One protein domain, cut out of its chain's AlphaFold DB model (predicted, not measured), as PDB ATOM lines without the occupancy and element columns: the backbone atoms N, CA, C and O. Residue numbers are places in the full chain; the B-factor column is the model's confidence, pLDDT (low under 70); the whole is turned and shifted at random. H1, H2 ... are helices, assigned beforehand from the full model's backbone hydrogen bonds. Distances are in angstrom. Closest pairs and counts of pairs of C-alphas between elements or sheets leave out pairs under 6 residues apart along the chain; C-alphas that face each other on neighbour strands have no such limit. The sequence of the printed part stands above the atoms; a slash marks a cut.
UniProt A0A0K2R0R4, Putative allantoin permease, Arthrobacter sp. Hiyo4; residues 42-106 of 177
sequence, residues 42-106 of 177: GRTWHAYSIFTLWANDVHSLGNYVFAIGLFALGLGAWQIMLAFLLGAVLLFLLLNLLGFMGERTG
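AT A GLANCE: This is residues 42 to 106 of the 177 residues of the protein "Putative allantoin permease" of Arthrobacter sp. Hiyo4 (UniProt A0A0K2R0R4). Picture a long, open U of helices: H1 and then H2 make one side, the backbone folds back at residues 73 to 76, and the single long helix H3 makes the other side. The two sides come near each other at the fold, while residues 44 to 66 and 85 to 105 stand free. The printed part has 65 residues with three named helices, in the order H1, H2, H3, and no named strand; its class is all helix. It is loose, with a radius of gyration of the C-alphas of 15.5 A, and its outline is a rod spanning 49 by 21 by 15 A.

IN THESE COORDINATES: Find C-alpha 47 at (118.654, 110.021, 141.708); from there H1, residues 47 to 58, runs 16.7 A. After a tight link of 2 residues, H2, residues 61 to 72, runs 16.2 A from C-alpha 61 at (120.410, 134.326, 138.052). A tight link of 4 residues leads to H3, residues 77 to 105, which runs 41.5 A to C-alpha 105 at (99.045, 109.980, 143.136).

HOW THE PARTS SIT: H1 and H2 meet only through their link. H2 and H3 form a helical hairpin and only just touch, with 3 pairs of C-alphas within 8 A. H2 touches H3 with residues 67 to 71 alone, and H3 touches H2 with residues 77 to 80 alone; the closest C-alphas of the two helices, those of Leu 70 and Ile 80, are 7.1 A apart. The two helices run opposite ways at a shallow tilt of 34 degrees, only just short of steep. H1 and H3 are apart. In H1 and H2 every O i to N i+4 pair is within hydrogen-bond range; in H3, 24 of 25 are.

THE WHOLE: The C-alphas farthest apart, those of Gly 42 and Gly 74, are 49.2 A from each other, while the first and last printed C-alphas, Gly 42 and Gly 106, are 10.9 A apart. The printed part has no cut, and neither link is long. Mean pLDDT of the printed part is 87.8; look for values under 70 at residues 42 to 43 and 104 to 106.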
ATOM      1  N   GLY A  42     107.374 103.286 133.646       63.47
ATOM      2  CA  GLY A  42     107.758 104.457 132.844       63.47
ATOM      3  C   GLY A  42     108.592 105.512 133.588       63.47
ATOM      4  O   GLY A  42     109.005 106.498 132.983       63.47
ATOM      5  N   ARG A  43     108.854 105.353 134.897       68.19
ATOM      6  CA  ARG A  43     109.683 106.290 135.685       68.19
ATOM      7  C   ARG A  43     111.162 105.917 135.586       68.19
ATOM      8  O   ARG A  43     111.696 105.242 136.459       68.19
ATOM      9  N   THR A  44     111.838 106.398 134.548       77.25
ATOM     10  CA  THR A  44     113.288 106.197 134.352       77.25
ATOM     11  C   THR A  44     114.163 107.193 135.121       77.25
ATOM     12  O   THR A  44     115.386 107.097 135.084       77.25
ATOM     13  N   TRP A  45     113.564 108.133 135.857       75.38
ATOM     14  CA  TRP A  45     114.287 109.164 136.599       75.38
ATOM     15  C   TRP A  45     115.110 108.558 137.733       75.38
ATOM     16  O   TRP A  45     114.568 108.060 138.720       75.38
ATOM     17  N   HIS A  46     116.428 108.611 137.577       82.94
ATOM     18  CA  HIS A  46     117.378 108.183 138.595       82.94
ATOM     19  C   HIS A  46     117.693 109.339 139.548       82.94
ATOM     20  O   HIS A  46     117.487 110.509 139.224       82.94
ATOM     21  N   ALA A  47     118.249 109.020 140.719       83.56
ATOM     22  CA  ALA A  47     118.654 110.021 141.708       83.56
ATOM     23  C   ALA A  47     119.608 111.078 141.118       83.56
ATOM     24  O   ALA A  47     119.495 112.258 141.438       83.56
ATOM     25  N   TYR A  48     120.483 110.677 140.188       86.94
ATOM     26  CA  TYR A  48     121.372 111.602 139.487       86.94
ATOM     27  C   TYR A  48     120.612 112.630 138.637       86.94
ATOM     28  O   TYR A  48     120.949 113.805 138.668       86.94
ATOM     29  N   SER A  49     119.542 112.223 137.945       87.94
ATOM     30  CA  SER A  49     118.688 113.134 137.167       87.94
ATOM     31  C   SER A  49     117.997 114.176 138.050       87.94
ATOM     32  O   SER A  49     117.767 115.305 137.630       87.94
ATOM     33  N   ILE A  50     117.664 113.801 139.287       86.38
ATOM     34  CA  ILE A  50     117.093 114.723 140.271       86.38
ATOM     35  C   ILE A  50     118.174 115.667 140.804       86.38
ATOM     36  O   ILE A  50     117.941 116.869 140.885       86.38
ATOM     37  N   PHE A  51     119.372 115.161 141.105       88.75
ATOM     38  CA  PHE A  51     120.492 115.996 141.537       88.75
ATOM     39  C   PHE A  51     120.868 117.047 140.487       88.75
ATOM     40  O   PHE A  51     121.033 118.215 140.829       88.75
ATOM     41  N   THR A  52     120.964 116.666 139.211       89.88
ATOM     42  CA  THR A  52     121.307 117.608 138.137       89.88
ATOM     43  C   THR A  52     120.231 118.672 137.934       89.88
ATOM     44  O   THR A  52     120.572 119.834 137.720       89.88
ATOM     45  N   LEU A  53     118.950 118.310 138.058       89.44
ATOM     46  CA  LEU A  53     117.838 119.264 138.028       89.44
ATOM     47  C   LEU A  53     117.956 120.301 139.157       89.44
ATOM     48  O   LEU A  53     117.841 121.499 138.910       89.44
ATOM     49  N   TRP A  54     118.238 119.851 140.379       88.94
ATOM     50  CA  TRP A  54     118.421 120.738 141.533       88.94
ATOM     51  C   TRP A  54     119.667 121.610 141.417       88.94
ATOM     52  O   TRP A  54     119.619 122.804 141.700       88.94
ATOM     53  N   ALA A  55     120.779 121.036 140.962       89.81
ATOM     54  CA  ALA A  55     121.998 121.791 140.723       89.81
ATOM     55  C   ALA A  55     121.762 122.902 139.689       89.81
ATOM     56  O   ALA A  55     122.272 124.006 139.864       89.81
ATOM     57  N   ASN A  56     120.963 122.648 138.650       92.75
ATOM     58  CA  ASN A  56     120.607 123.662 137.662       92.75
ATOM     59  C   ASN A  56     119.782 124.815 138.264       92.75
ATOM     60  O   ASN A  56     120.118 125.973 138.028       92.75
ATOM     61  N   ASP A  57     118.770 124.510 139.082       89.62
ATOM     62  CA  ASP A  57     117.922 125.515 139.743       89.62
ATOM     63  C   ASP A  57     118.721 126.444 140.679       89.62
ATOM     64  O   ASP A  57     118.572 127.672 140.651       89.62
ATOM     65  N   VAL A  58     119.654 125.865 141.447       90.19
ATOM     66  CA  VAL A  58     120.536 126.621 142.351       90.19
ATOM     67  C   VAL A  58     121.380 127.641 141.583       90.19
ATOM     68  O   VAL A  58     121.542 128.766 142.054       90.19
ATOM     69  N   HIS A  59     121.848 127.294 140.382       92.25
ATOM     70  CA  HIS A  59     122.678 128.159 139.537       92.25
ATOM     71  C   HIS A  59     121.853 129.099 138.640       92.25
ATOM     72  O   HIS A  59     122.267 129.442 137.531       92.25
ATOM     73  N   SER A  60     120.686 129.540 139.110       91.81
ATOM     74  CA  SER A  60     119.875 130.545 138.430       91.81
ATOM     75  C   SER A  60     120.308 131.973 138.783       91.81
ATOM     76  O   SER A  60     120.745 132.271 139.897       91.81
ATOM     77  N   LEU A  61     120.128 132.900 137.834       92.94
ATOM     78  CA  LEU A  61     120.410 134.326 138.052       92.94
ATOM     79  C   LEU A  61     119.607 134.897 139.234       92.94
ATOM     80  O   LEU A  61     120.097 135.766 139.948       92.94
ATOM     81  N   GLY A  62     118.395 134.376 139.463       92.19
ATOM     82  CA  GLY A  62     117.534 134.777 140.574       92.19
ATOM     83  C   GLY A  62     118.200 134.585 141.937       92.19
ATOM     84  O   GLY A  62     118.172 135.503 142.754       92.19
ATOM     85  N   ASN A  63     118.873 133.453 142.156       91.12
ATOM     86  CA  ASN A  63     119.561 133.176 143.419       91.12
ATOM     87  C   ASN A  63     120.769 134.098 143.636       91.12
ATOM     88  O   ASN A  63     120.989 134.577 144.750       91.12
ATOM     89  N   TYR A  64     121.519 134.409 142.575       93.69
ATOM     90  CA  TYR A  64     122.642 135.347 142.667       93.69
ATOM     91  C   TYR A  64     122.173 136.771 142.966       93.69
ATOM     92  O   TYR A  64     122.721 137.425 143.852       93.69
ATOM     93  N   VAL A  65     121.126 137.241 142.283       95.00
ATOM     94  CA  VAL A  65     120.549 138.572 142.523       95.00
ATOM     95  C   VAL A  65     119.935 138.658 143.920       95.00
ATOM     96  O   VAL A  65     120.097 139.675 144.589       95.00
ATOM     97  N   PHE A  66     119.299 137.590 144.402       92.25
ATOM     98  CA  PHE A  66     118.786 137.525 145.768       92.25
ATOM     99  C   PHE A  66     119.907 137.643 146.807       92.25
ATOM    100  O   PHE A  66     119.805 138.459 147.723       92.25
ATOM    101  N   ALA A  67     121.009 136.906 146.633       91.81
ATOM    102  CA  ALA A  67     122.170 137.006 147.516       91.81
ATOM    103  C   ALA A  67     122.763 138.425 147.518       91.81
ATOM    104  O   ALA A  67     122.976 138.997 148.587       91.81
ATOM    105  N   ILE A  68     122.963 139.025 146.338       93.81
ATOM    106  CA  ILE A  68     123.445 140.411 146.201       93.81
ATOM    107  C   ILE A  68     122.481 141.392 146.884       93.81
ATOM    108  O   ILE A  68     122.928 142.292 147.590       93.81
ATOM    109  N   GLY A  69     121.168 141.197 146.731       94.12
ATOM    110  CA  GLY A  69     120.139 142.012 147.378       94.12
ATOM    111  C   GLY A  69     120.211 141.962 148.906       94.12
ATOM    112  O   GLY A  69     120.105 143.001 149.554       94.12
ATOM    113  N   LEU A  70     120.471 140.791 149.494       93.12
ATOM    114  CA  LEU A  70     120.655 140.657 150.945       93.12
ATOM    115  C   LEU A  70     121.903 141.399 151.441       93.12
ATOM    116  O   LEU A  70     121.850 142.059 152.478       93.12
ATOM    117  N   PHE A  71     123.004 141.354 150.687       92.44
ATOM    118  CA  PHE A  71     124.195 142.148 151.006       92.44
ATOM    119  C   PHE A  71     123.956 143.654 150.832       92.44
ATOM    120  O   PHE A  71     124.412 144.441 151.657       92.44
ATOM    121  N   ALA A  72     123.203 144.064 149.807       94.12
ATOM    122  CA  ALA A  72     122.842 145.464 149.580       94.12
ATOM    123  C   ALA A  72     121.938 146.032 150.690       94.12
ATOM    124  O   ALA A  72     122.026 147.215 151.008       94.12
ATOM    125  N   LEU A  73     121.122 145.186 151.329       93.75
ATOM    126  CA  LEU A  73     120.354 145.528 152.533       93.75
ATOM    127  C   LEU A  73     121.229 145.683 153.795       93.75
ATOM    128  O   LEU A  73     120.715 146.036 154.854       93.75
ATOM    129  N   GLY A  74     122.540 145.437 153.701       92.19
ATOM    130  CA  GLY A  74     123.492 145.592 154.800       92.19
ATOM    131  C   GLY A  74     123.583 144.385 155.737       92.19
ATOM    132  O   GLY A  74     124.153 144.512 156.822       92.19
ATOM    133  N   LEU A  75     123.043 143.220 155.356       92.56
ATOM    134  CA  LEU A  75     123.170 142.012 156.173       92.56
ATOM    135  C   LEU A  75     124.612 141.499 156.152       92.56
ATOM    136  O   LEU A  75     125.269 141.427 155.111       92.56
ATOM    137  N   GLY A  76     125.094 141.081 157.323       93.25
ATOM    138  CA  GLY A  76     126.396 140.435 157.437       93.25
ATOM    139  C   GLY A  76     126.389 139.048 156.789       93.25
ATOM    140  O   GLY A  76     125.391 138.329 156.854       93.25
ATOM    141  N   ALA A  77     127.529 138.621 156.237       91.38
ATOM    142  CA  ALA A  77     127.668 137.316 155.578       91.38
ATOM    143  C   ALA A  77     127.195 136.141 156.459       91.38
ATOM    144  O   ALA A  77     126.535 135.224 155.978       91.38
ATOM    145  N   TRP A  78     127.457 136.204 157.769       93.44
ATOM    146  CA  TRP A  78     127.018 135.182 158.723       93.44
ATOM    147  C   TRP A  78     125.489 135.079 158.853       93.44
ATOM    148  O   TRP A  78     124.943 133.980 158.926       93.44
ATOM    149  N   GLN A  79     124.782 136.213 158.838       93.94
ATOM    150  CA  GLN A  79     123.317 136.245 158.915       93.94
ATOM    151  C   GLN A  79     122.700 135.648 157.648       93.94
ATOM    152  O   GLN A  79     121.739 134.885 157.727       93.94
ATOM    153  N   ILE A  80     123.292 135.947 156.488       94.31
ATOM    154  CA  ILE A  80     122.861 135.418 155.191       94.31
ATOM    155  C   ILE A  80     123.074 133.901 155.131       94.31
ATOM    156  O   ILE A  80     122.163 133.178 154.733       94.31
ATOM    157  N   MET A  81     124.226 133.400 155.594       93.81
ATOM    158  CA  MET A  81     124.476 131.954 155.671       93.81
ATOM    159  C   MET A  81     123.447 131.238 156.552       93.81
ATOM    160  O   MET A  81     122.918 130.201 156.150       93.81
ATOM    161  N   LEU A  82     123.122 131.796 157.722       94.81
ATOM    162  CA  LEU A  82     122.087 131.236 158.593       94.81
ATOM    163  C   LEU A  82     120.699 131.278 157.943       94.81
ATOM    164  O   LEU A  82     119.973 130.286 158.002       94.81
ATOM    165  N   ALA A  83     120.335 132.381 157.288       92.19
ATOM    166  CA  ALA A  83     119.058 132.506 156.590       92.19
ATOM    167  C   ALA A  83     118.920 131.480 155.452       92.19
ATOM    168  O   ALA A  83     117.874 130.846 155.322       92.19
ATOM    169  N   PHE A  84     119.982 131.260 154.670       91.88
ATOM    170  CA  PHE A  84     120.001 130.240 153.618       91.88
ATOM    171  C   PHE A  84     119.932 128.827 154.178       91.88
ATOM    172  O   PHE A  84     119.190 128.008 153.641       91.88
ATOM    173  N   LEU A  85     120.641 128.538 155.270       93.81
ATOM    174  CA  LEU A  85     120.575 127.230 155.914       93.81
ATOM    175  C   LEU A  85     119.154 126.926 156.409       93.81
ATOM    176  O   LEU A  85     118.611 125.860 156.122       93.81
ATOM    177  N   LEU A  86     118.528 127.881 157.100       95.94
ATOM    178  CA  LEU A  86     117.151 127.747 157.582       95.94
ATOM    179  C   LEU A  86     116.156 127.605 156.424       95.94
ATOM    180  O   LEU A  86     115.280 126.741 156.471       95.94
ATOM    181  N   GLY A  87     116.318 128.407 155.368       93.44
ATOM    182  CA  GLY A  87     115.502 128.323 154.160       93.44
ATOM    183  C   GLY A  87     115.633 126.973 153.455       93.44
ATOM    184  O   GLY A  87     114.620 126.369 153.111       93.44
ATOM    185  N   ALA A  88     116.856 126.459 153.304       91.69
ATOM    186  CA  ALA A  88     117.121 125.167 152.676       91.69
ATOM    187  C   ALA A  88     116.502 124.005 153.466       91.69
ATOM    188  O   ALA A  88     115.877 123.128 152.872       91.69
ATOM    189  N   VAL A  89     116.610 124.018 154.799       94.94
ATOM    190  CA  VAL A  89     115.981 123.002 155.660       94.94
ATOM    191  C   VAL A  89     114.457 123.061 155.551       94.94
ATOM    192  O   VAL A  89     113.815 122.027 155.364       94.94
ATOM    193  N   LEU A  90     113.866 124.256 155.620       95.38
ATOM    194  CA  LEU A  90     112.417 124.421 155.501       95.38
ATOM    195  C   LEU A  90     111.904 123.958 154.131       95.38
ATOM    196  O   LEU A  90     110.912 123.230 154.053       95.38
ATOM    197  N   LEU A  91     112.596 124.349 153.060       92.31
ATOM    198  CA  LEU A  91     112.273 123.951 151.695       92.31
ATOM    199  C   LEU A  91     112.380 122.433 151.530       92.31
ATOM    200  O   LEU A  91     111.467 121.814 150.986       92.31
ATOM    201  N   PHE A  92     113.448 121.822 152.051       90.31
ATOM    202  CA  PHE A  92     113.624 120.375 152.033       90.31
ATOM    203  C   PHE A  92     112.441 119.667 152.699       90.31
ATOM    204  O   PHE A  92     111.848 118.770 152.100       90.31
ATOM    205  N   LEU A  93     112.031 120.093 153.895       92.94
ATOM    206  CA  LEU A  93     110.887 119.497 154.593       92.94
ATOM    207  C   LEU A  93     109.588 119.626 153.789       92.94
ATOM    208  O   LEU A  93     108.854 118.645 153.631       92.94
ATOM    209  N   LEU A  94     109.317 120.814 153.246       90.38
ATOM    210  CA  LEU A  94     108.098 121.067 152.485       90.38
ATOM    211  C   LEU A  94     108.057 120.239 151.194       90.38
ATOM    212  O   LEU A  94     107.026 119.655 150.862       90.38
ATOM    213  N   LEU A  95     109.184 120.122 150.494       88.56
ATOM    214  CA  LEU A  95     109.286 119.324 149.276       88.56
ATOM    215  C   LEU A  95     109.177 117.828 149.536       88.56
ATOM    216  O   LEU A  95     108.562 117.134 148.733       88.56
ATOM    217  N   ASN A  96     109.708 117.325 150.651       88.25
ATOM    218  CA  ASN A  96     109.501 115.929 151.038       88.25
ATOM    219  C   ASN A  96     108.011 115.645 151.282       88.25
ATOM    220  O   ASN A  96     107.488 114.628 150.820       88.25
ATOM    221  N   LEU A  97     107.301 116.573 151.931       86.00
ATOM    222  CA  LEU A  97     105.863 116.443 152.161       86.00
ATOM    223  C   LEU A  97     105.061 116.473 150.847       86.00
ATOM    224  O   LEU A  97     104.162 115.652 150.647       86.00
ATOM    225  N   LEU A  98     105.404 117.378 149.927       83.94
ATOM    226  CA  LEU A  98     104.780 117.456 148.602       83.94
ATOM    227  C   LEU A  98     105.125 116.238 147.728       83.94
ATOM    228  O   LEU A  98     104.262 115.710 147.023       83.94
ATOM    229  N   GLY A  99     106.364 115.750 147.805       82.31
ATOM    230  CA  GLY A  99     106.847 114.577 147.081       82.31
ATOM    231  C   GLY A  99     106.112 113.303 147.488       82.31
ATOM    232  O   GLY A  99     105.721 112.519 146.622       82.31
ATOM    233  N   PHE A 100     105.819 113.143 148.780       78.00
ATOM    234  CA  PHE A 100     105.036 112.019 149.294       78.00
ATOM    235  C   PHE A 100     103.618 111.959 148.704       78.00
ATOM    236  O   PHE A 100     103.118 110.885 148.356       78.00
ATOM    237  N   MET A 101     102.975 113.117 148.539       71.69
ATOM    238  CA  MET A 101     101.669 113.211 147.880       71.69
ATOM    239  C   MET A 101     101.764 112.901 146.379       71.69
ATOM    240  O   MET A 101     100.901 112.205 145.834       71.69
ATOM    241  N   GLY A 102     102.827 113.370 145.722       71.44
ATOM    242  CA  GLY A 102     103.080 113.120 144.302       71.44
ATOM    243  C   GLY A 102     103.355 111.647 143.982       71.44
ATOM    244  O   GLY A 102     102.840 111.131 142.990       71.44
ATOM    245  N   GLU A 103     104.098 110.943 144.839       71.94
ATOM    246  CA  GLU A 103     104.417 109.520 144.656       71.94
ATOM    247  C   GLU A 103     103.163 108.639 144.694       71.94
ATOM    248  O   GLU A 103     102.992 107.755 143.853       71.94
ATOM    249  N   ARG A 104     102.257 108.895 145.643       68.69
ATOM    250  CA  ARG A 104     101.024 108.105 145.791       68.69
ATOM    251  C   ARG A 104     100.024 108.341 144.671       68.69
ATOM    252  O   ARG A 104      99.230 107.457 144.363       68.69
ATOM    253  N   THR A 105     100.050 109.536 144.096       68.06
ATOM    254  CA  THR A 105      99.045 109.980 143.136       68.06
ATOM    255  C   THR A 105      99.443 109.659 141.700       68.06
ATOM    256  O   THR A 105      98.570 109.370 140.884       68.06
ATOM    257  N   GLY A 106     100.738 109.715 141.365       66.00
ATOM    258  CA  GLY A 106     101.258 109.409 140.024       66.00
ATOM    259  C   GLY A 106     100.735 110.308 138.891       66.00
ATOM    260  O   GLY A 106     101.115 110.112 137.740       66.00
TER     261      GLY A 106